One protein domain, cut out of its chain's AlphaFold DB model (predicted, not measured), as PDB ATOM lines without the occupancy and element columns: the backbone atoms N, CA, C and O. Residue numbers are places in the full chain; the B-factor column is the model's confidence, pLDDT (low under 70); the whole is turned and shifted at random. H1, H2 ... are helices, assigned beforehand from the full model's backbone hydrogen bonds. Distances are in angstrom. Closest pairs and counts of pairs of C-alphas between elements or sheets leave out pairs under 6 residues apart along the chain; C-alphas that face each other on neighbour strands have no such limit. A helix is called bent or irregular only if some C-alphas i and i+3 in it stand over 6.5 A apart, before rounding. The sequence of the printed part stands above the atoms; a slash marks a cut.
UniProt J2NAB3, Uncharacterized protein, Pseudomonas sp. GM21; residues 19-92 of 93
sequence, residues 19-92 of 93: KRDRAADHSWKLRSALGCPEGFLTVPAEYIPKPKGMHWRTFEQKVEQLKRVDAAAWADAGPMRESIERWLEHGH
ATOM      1  N   LYS A  19      41.384  16.829  -8.244       77.19
ATOM      2  CA  LYS A  19      42.020  15.509  -8.348       77.19
ATOM      3  C   LYS A  19      41.053  14.463  -8.914       77.19
ATOM      4  O   LYS A  19      41.511  13.617  -9.670       77.19
ATOM      5  N   ARG A  20      39.758  14.570  -8.583       75.44
ATOM      6  CA  ARG A  20      38.692  13.650  -9.026       75.44
ATOM      7  C   ARG A  20      38.378  13.766 -10.520       75.44
ATOM      8  O   ARG A  20      38.042  12.776 -11.151       75.44
ATOM      9  N   ASP A  21      38.544  14.955 -11.097       84.12
ATOM     10  CA  ASP A  21      38.191  15.199 -12.505       84.12
ATOM     11  C   ASP A  21      39.344  14.841 -13.448       84.12
ATOM     12  O   ASP A  21      39.152  14.620 -14.641       84.12
ATOM     13  N   ARG A  22      40.560  14.689 -12.909       88.75
ATOM     14  CA  ARG A  22      41.768  14.422 -13.695       88.75
ATOM     15  C   ARG A  22      41.657  13.164 -14.556       88.75
ATOM     16  O   ARG A  22      42.154  13.162 -15.684       88.75
ATOM     17  N   ALA A  23      41.064  12.093 -14.027       92.44
ATOM     18  CA  ALA A  23      40.879  10.860 -14.782       92.44
ATOM     19  C   ALA A  23      39.893  11.074 -15.940       92.44
ATOM     20  O   ALA A  23      40.201  10.709 -17.075       92.44
ATOM     21  N   ALA A  24      38.772  11.754 -15.685       92.94
ATOM     22  CA  ALA A  24      37.791  12.107 -16.707       92.94
ATOM     23  C   ALA A  24      38.394  13.013 -17.800       92.94
ATOM     24  O   ALA A  24      38.243  12.720 -18.986       92.94
ATOM     25  N   ASP A  25      39.156  14.042 -17.424       92.38
ATOM     26  CA  ASP A  25      39.831  14.956 -18.354       92.38
ATOM     27  C   ASP A  25      40.854  14.242 -19.240       92.38
ATOM     28  O   ASP A  25      40.956  14.487 -20.446       92.38
ATOM     29  N   HIS A  26      41.651  13.350 -18.648       94.62
ATOM     30  CA  HIS A  26      42.603  12.545 -19.407       94.62
ATOM     31  C   HIS A  26      41.868  11.627 -20.385       94.62
ATOM     32  O   HIS A  26      42.286  11.485 -21.538       94.62
ATOM     33  N   SER A  27      40.740  11.072 -19.947       96.75
ATOM     34  CA  SER A  27      39.911  10.227 -20.782       96.75
ATOM     35  C   SER A  27      39.338  10.977 -21.984       96.75
ATOM     36  O   SER A  27      39.434  10.509 -23.119       96.75
ATOM     37  N   TRP A  28      38.848  12.200 -21.767       95.62
ATOM     38  CA  TRP A  28      38.394  13.103 -22.824       95.62
ATOM     39  C   TRP A  28      39.475  13.407 -23.860       95.62
ATOM     40  O   TRP A  28      39.220  13.361 -25.066       95.62
ATOM     41  N   LYS A  29      40.709  13.667 -23.417       95.19
ATOM     42  CA  LYS A  29      41.842  13.929 -24.322       95.19
ATOM     43  C   LYS A  29      42.180  12.717 -25.188       95.19
ATOM     44  O   LYS A  29      42.441  12.864 -26.382       95.19
ATOM     45  N   LEU A  30      42.168  11.519 -24.604       96.44
ATOM     46  CA  LEU A  30      42.427  10.279 -25.338       96.44
ATOM     47  C   LEU A  30      41.316   9.970 -26.345       96.44
ATOM     48  O   LEU A  30      41.627   9.653 -27.493       96.44
ATOM     49  N   ARG A  31      40.046  10.132 -25.955       97.69
ATOM     50  CA  ARG A  31      38.892   9.979 -26.854       97.69
ATOM     51  C   ARG A  31      38.918  10.970 -28.010       97.69
ATOM     52  O   ARG A  31      38.748  10.562 -29.154       97.69
ATOM     53  N   SER A  32      39.275  12.224 -27.741       95.88
ATOM     54  CA  SER A  32      39.461  13.244 -28.782       95.88
ATOM     55  C   SER A  32      40.523  12.825 -29.806       95.88
ATOM     56  O   SER A  32      40.319  12.962 -31.010       95.88
ATOM     57  N   ALA A  33      41.636  12.233 -29.356       94.38
ATOM     58  CA  ALA A  33      42.670  11.701 -30.250       94.38
ATOM     59  C   ALA A  33      42.219  10.461 -31.051       94.38
ATOM     60  O   ALA A  33      42.837  10.129 -32.064       94.38
ATOM     61  N   LEU A  34      41.173   9.773 -30.592       96.94
ATOM     62  CA  LEU A  34      40.492   8.683 -31.291       96.94
ATOM     63  C   LEU A  34      39.267   9.166 -32.090       96.94
ATOM     64  O   LEU A  34      38.560   8.343 -32.657       96.94
ATOM     65  N   GLY A  35      39.004  10.475 -32.155       95.88
ATOM     66  CA  GLY A  35      37.839  11.020 -32.855       95.88
ATOM     67  C   GLY A  35      36.490  10.635 -32.236       95.88
ATOM     68  O   GLY A  35      35.487  10.662 -32.938       95.88
ATOM     69  N   CYS A  36      36.465  10.264 -30.953       96.31
ATOM     70  CA  CYS A  36      35.256   9.938 -30.197       96.31
ATOM     71  C   CYS A  36      34.789  11.185 -29.420       96.31
ATOM     72  O   CYS A  36      35.517  11.635 -28.528       96.31
ATOM     73  N   PRO A  37      33.637  11.789 -29.776       94.81
ATOM     74  CA  PRO A  37      33.088  12.951 -29.077       94.81
ATOM     75  C   PRO A  37      32.316  12.599 -27.796       94.81
ATOM     76  O   PRO A  37      31.894  13.505 -27.082       94.81
ATOM     77  N   GLU A  38      32.090  11.320 -27.504       95.44
ATOM     78  CA  GLU A  38      31.350  10.866 -26.327       95.44
ATOM     79  C   GLU A  38      32.244  10.720 -25.086       95.44
ATOM     80  O   GLU A  38      33.460  10.585 -25.175       95.44
ATOM     81  N   GLY A  39      31.634  10.722 -23.898       93.50
ATOM     82  CA  GLY A  39      32.339  10.532 -22.628       93.50
ATOM     83  C   GLY A  39      32.426   9.068 -22.184       93.50
ATOM     84  O   GLY A  39      31.761   8.182 -22.725       93.50
ATOM     85  N   PHE A  40      33.199   8.819 -21.120       93.88
ATOM     86  CA  PHE A  40      33.392   7.477 -20.546       93.88
ATOM     87  C   PHE A  40      32.144   6.845 -19.926       93.88
ATOM     88  O   PHE A  40      32.070   5.624 -19.808       93.88
ATOM     89  N   LEU A  41      31.154   7.665 -19.573       92.00
ATOM     90  CA  LEU A  41      29.854   7.212 -19.081       92.00
ATOM     91  C   LEU A  41      28.916   6.753 -20.212       92.00
ATOM     92  O   LEU A  41      27.877   6.166 -19.932       92.00
ATOM     93  N   THR A  42      29.254   7.039 -21.472       94.06
ATOM     94  CA  THR A  42      28.377   6.804 -22.630       94.06
ATOM     95  C   THR A  42      28.933   5.725 -23.548       94.06
ATOM     96  O   THR A  42      28.204   4.810 -23.922       94.06
ATOM     97  N   VAL A  43      30.218   5.818 -23.910       95.56
ATOM     98  CA  VAL A  43      30.863   4.886 -24.844       95.56
ATOM     99  C   VAL A  43      32.069   4.217 -24.173       95.56
ATOM    100  O   VAL A  43      33.096   4.874 -23.940       95.56
ATOM    101  N   PRO A  44      31.964   2.909 -23.870       95.44
ATOM    102  CA  PRO A  44      33.094   2.080 -23.462       95.44
ATOM    103  C   PRO A  44      34.241   2.110 -24.475       95.44
ATOM    104  O   PRO A  44      34.021   2.160 -25.687       95.44
ATOM    105  N   ALA A  45      35.477   2.045 -23.979       96.25
ATOM    106  CA  ALA A  45      36.682   2.144 -24.800       96.25
ATOM    107  C   ALA A  45      36.743   1.091 -25.924       96.25
ATOM    108  O   ALA A  45      37.235   1.383 -27.011       96.25
ATOM    109  N   GLU A  46      36.233  -0.122 -25.685       95.00
ATOM    110  CA  GLU A  46      36.183  -1.219 -26.660       95.00
ATOM    111  C   GLU A  46      35.284  -0.957 -27.875       95.00
ATOM    112  O   GLU A  46      35.480  -1.592 -28.909       95.00
ATOM    113  N   TYR A  47      34.334  -0.024 -27.776       96.50
ATOM    114  CA  TYR A  47      33.408   0.295 -28.866       96.50
ATOM    115  C   TYR A  47      33.844   1.497 -29.703       96.50
ATOM    116  O   TYR A  47      33.186   1.828 -30.688       96.50
ATOM    117  N   ILE A  48      34.960   2.138 -29.355       96.81
ATOM    118  CA  ILE A  48      35.485   3.256 -30.136       96.81
ATOM    119  C   ILE A  48      36.103   2.706 -31.428       96.81
ATOM    120  O   ILE A  48      37.049   1.919 -31.365       96.81
ATOM    121  N   PRO A  49      35.621   3.115 -32.613       96.44
ATOM    122  CA  PRO A  49      36.188   2.653 -33.868       96.44
ATOM    123  C   PRO A  49      37.560   3.281 -34.115       96.44
ATOM    124  O   PRO A  49      37.841   4.424 -33.751       96.44
ATOM    125  N   LYS A  50      38.423   2.543 -34.813       97.25
ATOM    126  CA  LYS A  50      39.736   3.042 -35.219       97.25
ATOM    127  C   LYS A  50      39.609   4.198 -36.226       97.25
ATOM    128  O   LYS A  50      39.048   3.993 -37.306       97.25
ATOM    129  N   PRO A  51      40.254   5.354 -35.985       97.00
ATOM    130  CA  PRO A  51      40.282   6.448 -36.951       97.00
ATOM    131  C   PRO A  51      40.962   6.081 -38.273       97.00
ATOM    132  O   PRO A  51      41.930   5.302 -38.332       97.00
ATOM    133  N   LYS A  52      40.501   6.719 -39.354       95.75
ATOM    134  CA  LYS A  52      41.156   6.648 -40.665       95.75
ATOM    135  C   LYS A  52      42.597   7.163 -40.555       95.75
ATOM    136  O   LYS A  52      42.857   8.163 -39.899       95.75
ATOM    137  N   GLY A  53      43.537   6.465 -41.191       96.00
ATOM    138  CA  GLY A  53      44.954   6.857 -41.217       96.00
ATOM    139  C   GLY A  53      45.761   6.529 -39.953       96.00
ATOM    140  O   GLY A  53      46.983   6.601 -39.993       96.00
ATOM    141  N   MET A  54      45.129   6.107 -38.852       97.38
ATOM    142  CA  MET A  54      45.858   5.625 -37.672       97.38
ATOM    143  C   MET A  54      46.442   4.228 -37.933       97.38
ATOM    144  O   MET A  54      45.817   3.416 -38.612       97.38
ATOM    145  N   HIS A  55      47.612   3.904 -37.385       97.94
ATOM    146  CA  HIS A  55      48.145   2.539 -37.427       97.94
ATOM    147  C   HIS A  55      47.458   1.658 -36.366       97.94
ATOM    148  O   HIS A  55      47.215   2.127 -35.254       97.94
ATOM    149  N   TRP A  56      47.178   0.384 -36.671       97.50
ATOM    150  CA  TRP A  56      46.484  -0.541 -35.752       97.50
ATOM    151  C   TRP A  56      47.173  -0.661 -34.392       97.50
ATOM    152  O   TRP A  56      46.544  -0.421 -33.370       97.50
ATOM    153  N   ARG A  57      48.492  -0.874 -34.380       98.19
ATOM    154  CA  ARG A  57      49.281  -0.909 -33.136       98.19
ATOM    155  C   ARG A  57      49.103   0.345 -32.269       98.19
ATOM    156  O   ARG A  57      49.000   0.245 -31.054       98.19
ATOM    157  N   THR A  58      49.084   1.532 -32.880       97.75
ATOM    158  CA  THR A  58      48.904   2.799 -32.151       97.75
ATOM    159  C   THR A  58      47.487   2.923 -31.610       97.75
ATOM    160  O   THR A  58      47.296   3.399 -30.494       97.75
ATOM    161  N   PHE A  59      46.500   2.491 -32.392       98.06
ATOM    162  CA  PHE A  59      45.107   2.457 -31.973       98.06
ATOM    163  C   PHE A  59      44.911   1.537 -30.762       98.06
ATOM    164  O   PHE A  59      44.402   1.983 -29.742       98.06
ATOM    165  N   GLU A  60      45.402   0.300 -30.826       97.62
ATOM    166  CA  GLU A  60      45.303  -0.674 -29.732       97.62
ATOM    167  C   GLU A  60      45.975  -0.173 -28.450       97.62
ATOM    168  O   GLU A  60      45.393  -0.262 -27.373       97.62
ATOM    169  N   GLN A  61      47.162   0.434 -28.562       97.81
ATOM    170  CA  GLN A  61      47.843   1.054 -27.421       97.81
ATOM    171  C   GLN A  61      47.010   2.173 -26.787       97.81
ATOM    172  O   GLN A  61      46.949   2.276 -25.563       97.81
ATOM    173  N   LYS A  62      46.356   3.007 -27.606       97.44
ATOM    174  CA  LYS A  62      45.475   4.074 -27.119       97.44
ATOM    175  C   LYS A  62      44.215   3.521 -26.465       97.44
ATOM    176  O   LYS A  62      43.831   4.041 -25.427       97.44
ATOM    177  N   VAL A  63      43.602   2.479 -27.028       97.94
ATOM    178  CA  VAL A  63      42.434   1.811 -26.430       97.94
ATOM    179  C   VAL A  63      42.803   1.180 -25.090       97.94
ATOM    180  O   VAL A  63      42.083   1.354 -24.114       97.94
ATOM    181  N   GLU A  64      43.947   0.507 -25.000       97.88
ATOM    182  CA  GLU A  64      44.427  -0.087 -23.750       97.88
ATOM    183  C   GLU A  64      44.729   0.977 -22.685       97.88
ATOM    184  O   GLU A  64      44.338   0.844 -21.526       97.88
ATOM    185  N   GLN A  65      45.370   2.083 -23.076       97.75
ATOM    186  CA  GLN A  65      45.556   3.229 -22.188       97.75
ATOM    187  C   GLN A  65      44.208   3.806 -21.736       97.75
ATOM    188  O   GLN A  65      44.035   4.102 -20.555       97.75
ATOM    189  N   LEU A  66      43.257   3.942 -22.660       97.69
ATOM    190  CA  LEU A  66      41.937   4.492 -22.389       97.69
ATOM    191  C   LEU A  66      41.157   3.632 -21.393       97.69
ATOM    192  O   LEU A  66      40.631   4.179 -20.433       97.69
ATOM    193  N   LYS A  67      41.180   2.301 -21.535       97.62
ATOM    194  CA  LYS A  67      40.566   1.364 -20.576       97.62
ATOM    195  C   LYS A  67      41.058   1.589 -19.145       97.62
ATOM    196  O   LYS A  67      40.263   1.609 -18.209       97.62
ATOM    197  N   ARG A  68      42.367   1.793 -18.962       97.06
ATOM    198  CA  ARG A  68      42.958   2.045 -17.632       97.06
ATOM    199  C   ARG A  68      42.510   3.380 -17.049       97.06
ATOM    200  O   ARG A  68      42.233   3.467 -15.856       97.06
ATOM    201  N   VAL A  69      42.454   4.415 -17.884       96.44
ATOM    202  CA  VAL A  69      42.017   5.754 -17.470       96.44
ATOM    203  C   VAL A  69      40.521   5.768 -17.154       96.44
ATOM    204  O   VAL A  69      40.127   6.348 -16.147       96.44
ATOM    205  N   ASP A  70      39.704   5.077 -17.946       96.19
ATOM    206  CA  ASP A  70      38.268   4.925 -17.706       96.19
ATOM    207  C   ASP A  70      37.979   4.192 -16.403       96.19
ATOM    208  O   ASP A  70      37.103   4.612 -15.657       96.19
ATOM    209  N   ALA A  71      38.732   3.135 -16.085       94.50
ATOM    210  CA  ALA A  71      38.586   2.439 -14.809       94.50
ATOM    211  C   ALA A  71      38.826   3.383 -13.615       94.50
ATOM    212  O   ALA A  71      38.063   3.362 -12.649       94.50
ATOM    213  N   ALA A  72      39.839   4.253 -13.700       93.25
ATOM    214  CA  ALA A  72      40.081   5.278 -12.686       93.25
ATOM    215  C   ALA A  72      38.954   6.325 -12.645       93.25
ATOM    216  O   ALA A  72      38.484   6.670 -11.565       93.25
ATOM    217  N   ALA A  73      38.467   6.777 -13.805       93.31
ATOM    218  CA  ALA A  73      37.367   7.739 -13.888       93.31
ATOM    219  C   ALA A  73      36.063   7.182 -13.290       93.31
ATOM    220  O   ALA A  73      35.360   7.890 -12.571       93.31
ATOM    221  N   TRP A  74      35.765   5.900 -13.521       91.50
ATOM    222  CA  TRP A  74      34.643   5.205 -12.890       91.50
ATOM    223  C   TRP A  74      34.798   5.104 -11.372       91.50
ATOM    224  O   TRP A  74      33.819   5.310 -10.658       91.50
ATOM    225  N   ALA A  75      36.003   4.824 -10.872       90.31
ATOM    226  CA  ALA A  75      36.268   4.789  -9.434       90.31
ATOM    227  C   ALA A  75      36.076   6.172  -8.784       90.31
ATOM    228  O   ALA A  75      35.422   6.280  -7.747       90.31
ATOM    229  N   ASP A  76      36.571   7.236  -9.423       89.25
ATOM    230  CA  ASP A  76      36.422   8.614  -8.938       89.25
ATOM    231  C   ASP A  76      34.955   9.083  -8.955       89.25
ATOM    232  O   ASP A  76      34.513   9.789  -8.035       89.25
ATOM    233  N   ALA A  77      34.196   8.661  -9.972       86.69
ATOM    234  CA  ALA A  77      32.775   8.957 -10.141       86.69
ATOM    235  C   ALA A  77      31.849   8.079  -9.279       86.69
ATOM    236  O   ALA A  77      30.694   8.457  -9.070       86.69
ATOM    237  N   GLY A  78      32.328   6.946  -8.753       83.75
ATOM    238  CA  GLY A  78      31.544   5.978  -7.978       83.75
ATOM    239  C   GLY A  78      30.684   6.610  -6.875       83.75
ATOM    240  O   GLY A  78      29.468   6.439  -6.908       83.75
ATOM    241  N   PRO A  79      31.248   7.442  -5.977       84.12
ATOM    242  CA  PRO A  79      30.468   8.084  -4.916       84.12
ATOM    243  C   PRO A  79      29.364   9.020  -5.427       84.12
ATOM    244  O   PRO A  79      28.314   9.153  -4.797       84.12
ATOM    245  N   MET A  80      29.589   9.687  -6.565       82.06
ATOM    246  CA  MET A  80      28.565  10.517  -7.207       82.06
ATOM    247  C   MET A  80      27.465   9.634  -7.802       82.06
ATOM    248  O   MET A  80      26.290   9.913  -7.583       82.06
ATOM    249  N   ARG A  81      27.838   8.553  -8.500       81.69
ATOM    250  CA  ARG A  81      26.892   7.588  -9.074       81.69
ATOM    251  C   ARG A  81      25.999   6.976  -7.995       81.69
ATOM    252  O   ARG A  81      24.786   7.051  -8.123       81.69
ATOM    253  N   GLU A  82      26.586   6.485  -6.907       84.69
ATOM    254  CA  GLU A  82      25.855   5.931  -5.759       84.69
ATOM    255  C   GLU A  82      24.905   6.954  -5.124       84.69
ATOM    256  O   GLU A  82      23.813   6.614  -4.676       84.69
ATOM    257  N   SER A  83      25.308   8.228  -5.076       83.56
ATOM    258  CA  SER A  83      24.455   9.301  -4.556       83.56
ATOM    259  C   SER A  83      23.259   9.568  -5.471       83.56
ATOM    260  O   SER A  83      22.156   9.780  -4.973       83.56
ATOM    261  N   ILE A  84      23.461   9.535  -6.793       84.88
ATOM    262  CA  ILE A  84      22.389   9.667  -7.789       84.88
ATOM    263  C   ILE A  84      21.444   8.467  -7.708       84.88
ATOM    264  O   ILE A  84      20.239   8.666  -7.654       84.88
ATOM    265  N   GLU A  85      21.974   7.244  -7.654       86.44
ATOM    266  CA  GLU A  85      21.190   6.008  -7.508       86.44
ATOM    267  C   GLU A  85      20.328   6.063  -6.242       86.44
ATOM    268  O   GLU A  85      19.109   5.935  -6.318       86.44
ATOM    269  N   ARG A  86      20.930   6.403  -5.095       86.25
ATOM    270  CA  ARG A  86      20.201   6.577  -3.833       86.25
ATOM    271  C   ARG A  86      19.128   7.659  -3.930       86.25
ATOM    272  O   ARG A  86      18.039   7.483  -3.389       86.25
ATOM    273  N   TRP A  87      19.421   8.782  -4.588       85.38
ATOM    274  CA  TRP A  87      18.444   9.852  -4.790       85.38
ATOM    275  C   TRP A  87      17.292   9.411  -5.698       85.38
ATOM    276  O   TRP A  87      16.149   9.705  -5.382       85.38
ATOM    277  N   LEU A  88      17.556   8.660  -6.767       86.31
ATOM    278  CA  LEU A  88      16.512   8.110  -7.636       86.31
ATOM    279  C   LEU A  88      15.630   7.090  -6.901       86.31
ATOM    280  O   LEU A  88      14.420   7.065  -7.105       86.31
ATOM    281  N   GLU A  89      16.216   6.280  -6.020       84.44
ATOM    282  CA  GLU A  89      15.493   5.294  -5.209       84.44
ATOM    283  C   GLU A  89      14.598   5.935  -4.132       84.44
ATOM    284  O   GLU A  89      13.532   5.403  -3.828       84.44
ATOM    285  N   HIS A  90      15.017   7.064  -3.549       80.44
ATOM    286  CA  HIS A  90      14.375   7.657  -2.364       80.44
ATOM    287  C   HIS A  90      13.706   9.025  -2.617       80.44
ATOM    288  O   HIS A  90      13.000   9.527  -1.747       80.44
ATOM    289  N   GLY A  91      13.938   9.654  -3.771       66.00
ATOM    290  CA  GLY A  91      13.638  11.064  -4.063       66.00
ATOM    291  C   GLY A  91      12.388  11.318  -4.904       66.00
ATOM    292  O   GLY A  91      12.309  12.340  -5.581       66.00
ATOM    293  N   HIS A  92      11.414  10.412  -4.863       58.84
ATOM    294  CA  HIS A  92      10.116  10.578  -5.517       58.84
ATOM    295  C   HIS A  92       8.970  10.614  -4.498       58.84
ATOM    296  O   HIS A  92       8.129   9.723  -4.528       58.84
TER     297      HIS A  92
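This is residues 19 to 92 of the 93 residues of an uncharacterized protein of Pseudomonas sp. GM21 (UniProt J2NAB3). A long bent helix, H2, has the shorter helix H1 packed on its first arm, H2a, as a helical hairpin, while the second arm, H2b, turns off and sticks out, residues 78 to 92 standing free. Between H1 and H2a a long stretch with no named element, residues 34 to 55, loops back beside the hairpin. The 74 printed residues hold two named helices, H1 then H2, and no named strand, and the class is all helix. The whole is loose, with a radius of gyration of the C-alphas of 14.5 A, and spans 50 by 24 by 15 A, the free arm adding to its length.

Find C-alpha 56 at (46.484, -0.541, -35.752), where H2, residues 56 to 90, begins. By its hydrogen bonds it was assigned as one helix, but it is bent: C-alphas 76 and 79 are 7.2 A apart. H2a, residues 56 to 76, is 30.1 A long; H2b, residues 79 to 90, is 16.3 A long and ends with C-alpha 90 at (14.375, 7.657, -2.364). Go back to C-alpha 21 at (38.191, 15.199, -12.505) for H1, residues 21 to 33, 18.6 A long.

Look first at Ala 23 and Ala 73: their C-alphas, 4.8 A apart, are the closest of H1 and H2a, which touch. These two form a hairpin, running opposite ways at a shallow tilt of 22 degrees. H2a and H2b stand at a steep tilt of 58 degrees. H1 and H2b are apart. In H1, H2a and H2b every O i to N i+4 pair is within hydrogen-bond range.

The C-alphas of His 55 and His 92, the two farthest apart, are 50.3 A from each other. Without residues 78 to 92, the body spans 34 by 18 by 16 A. The printed part has no cut, and the link from H1 to H2, 22 residues, is long. The mean pLDDT of the printed part is 91.8; look for values under 70 at residues 91 to 92.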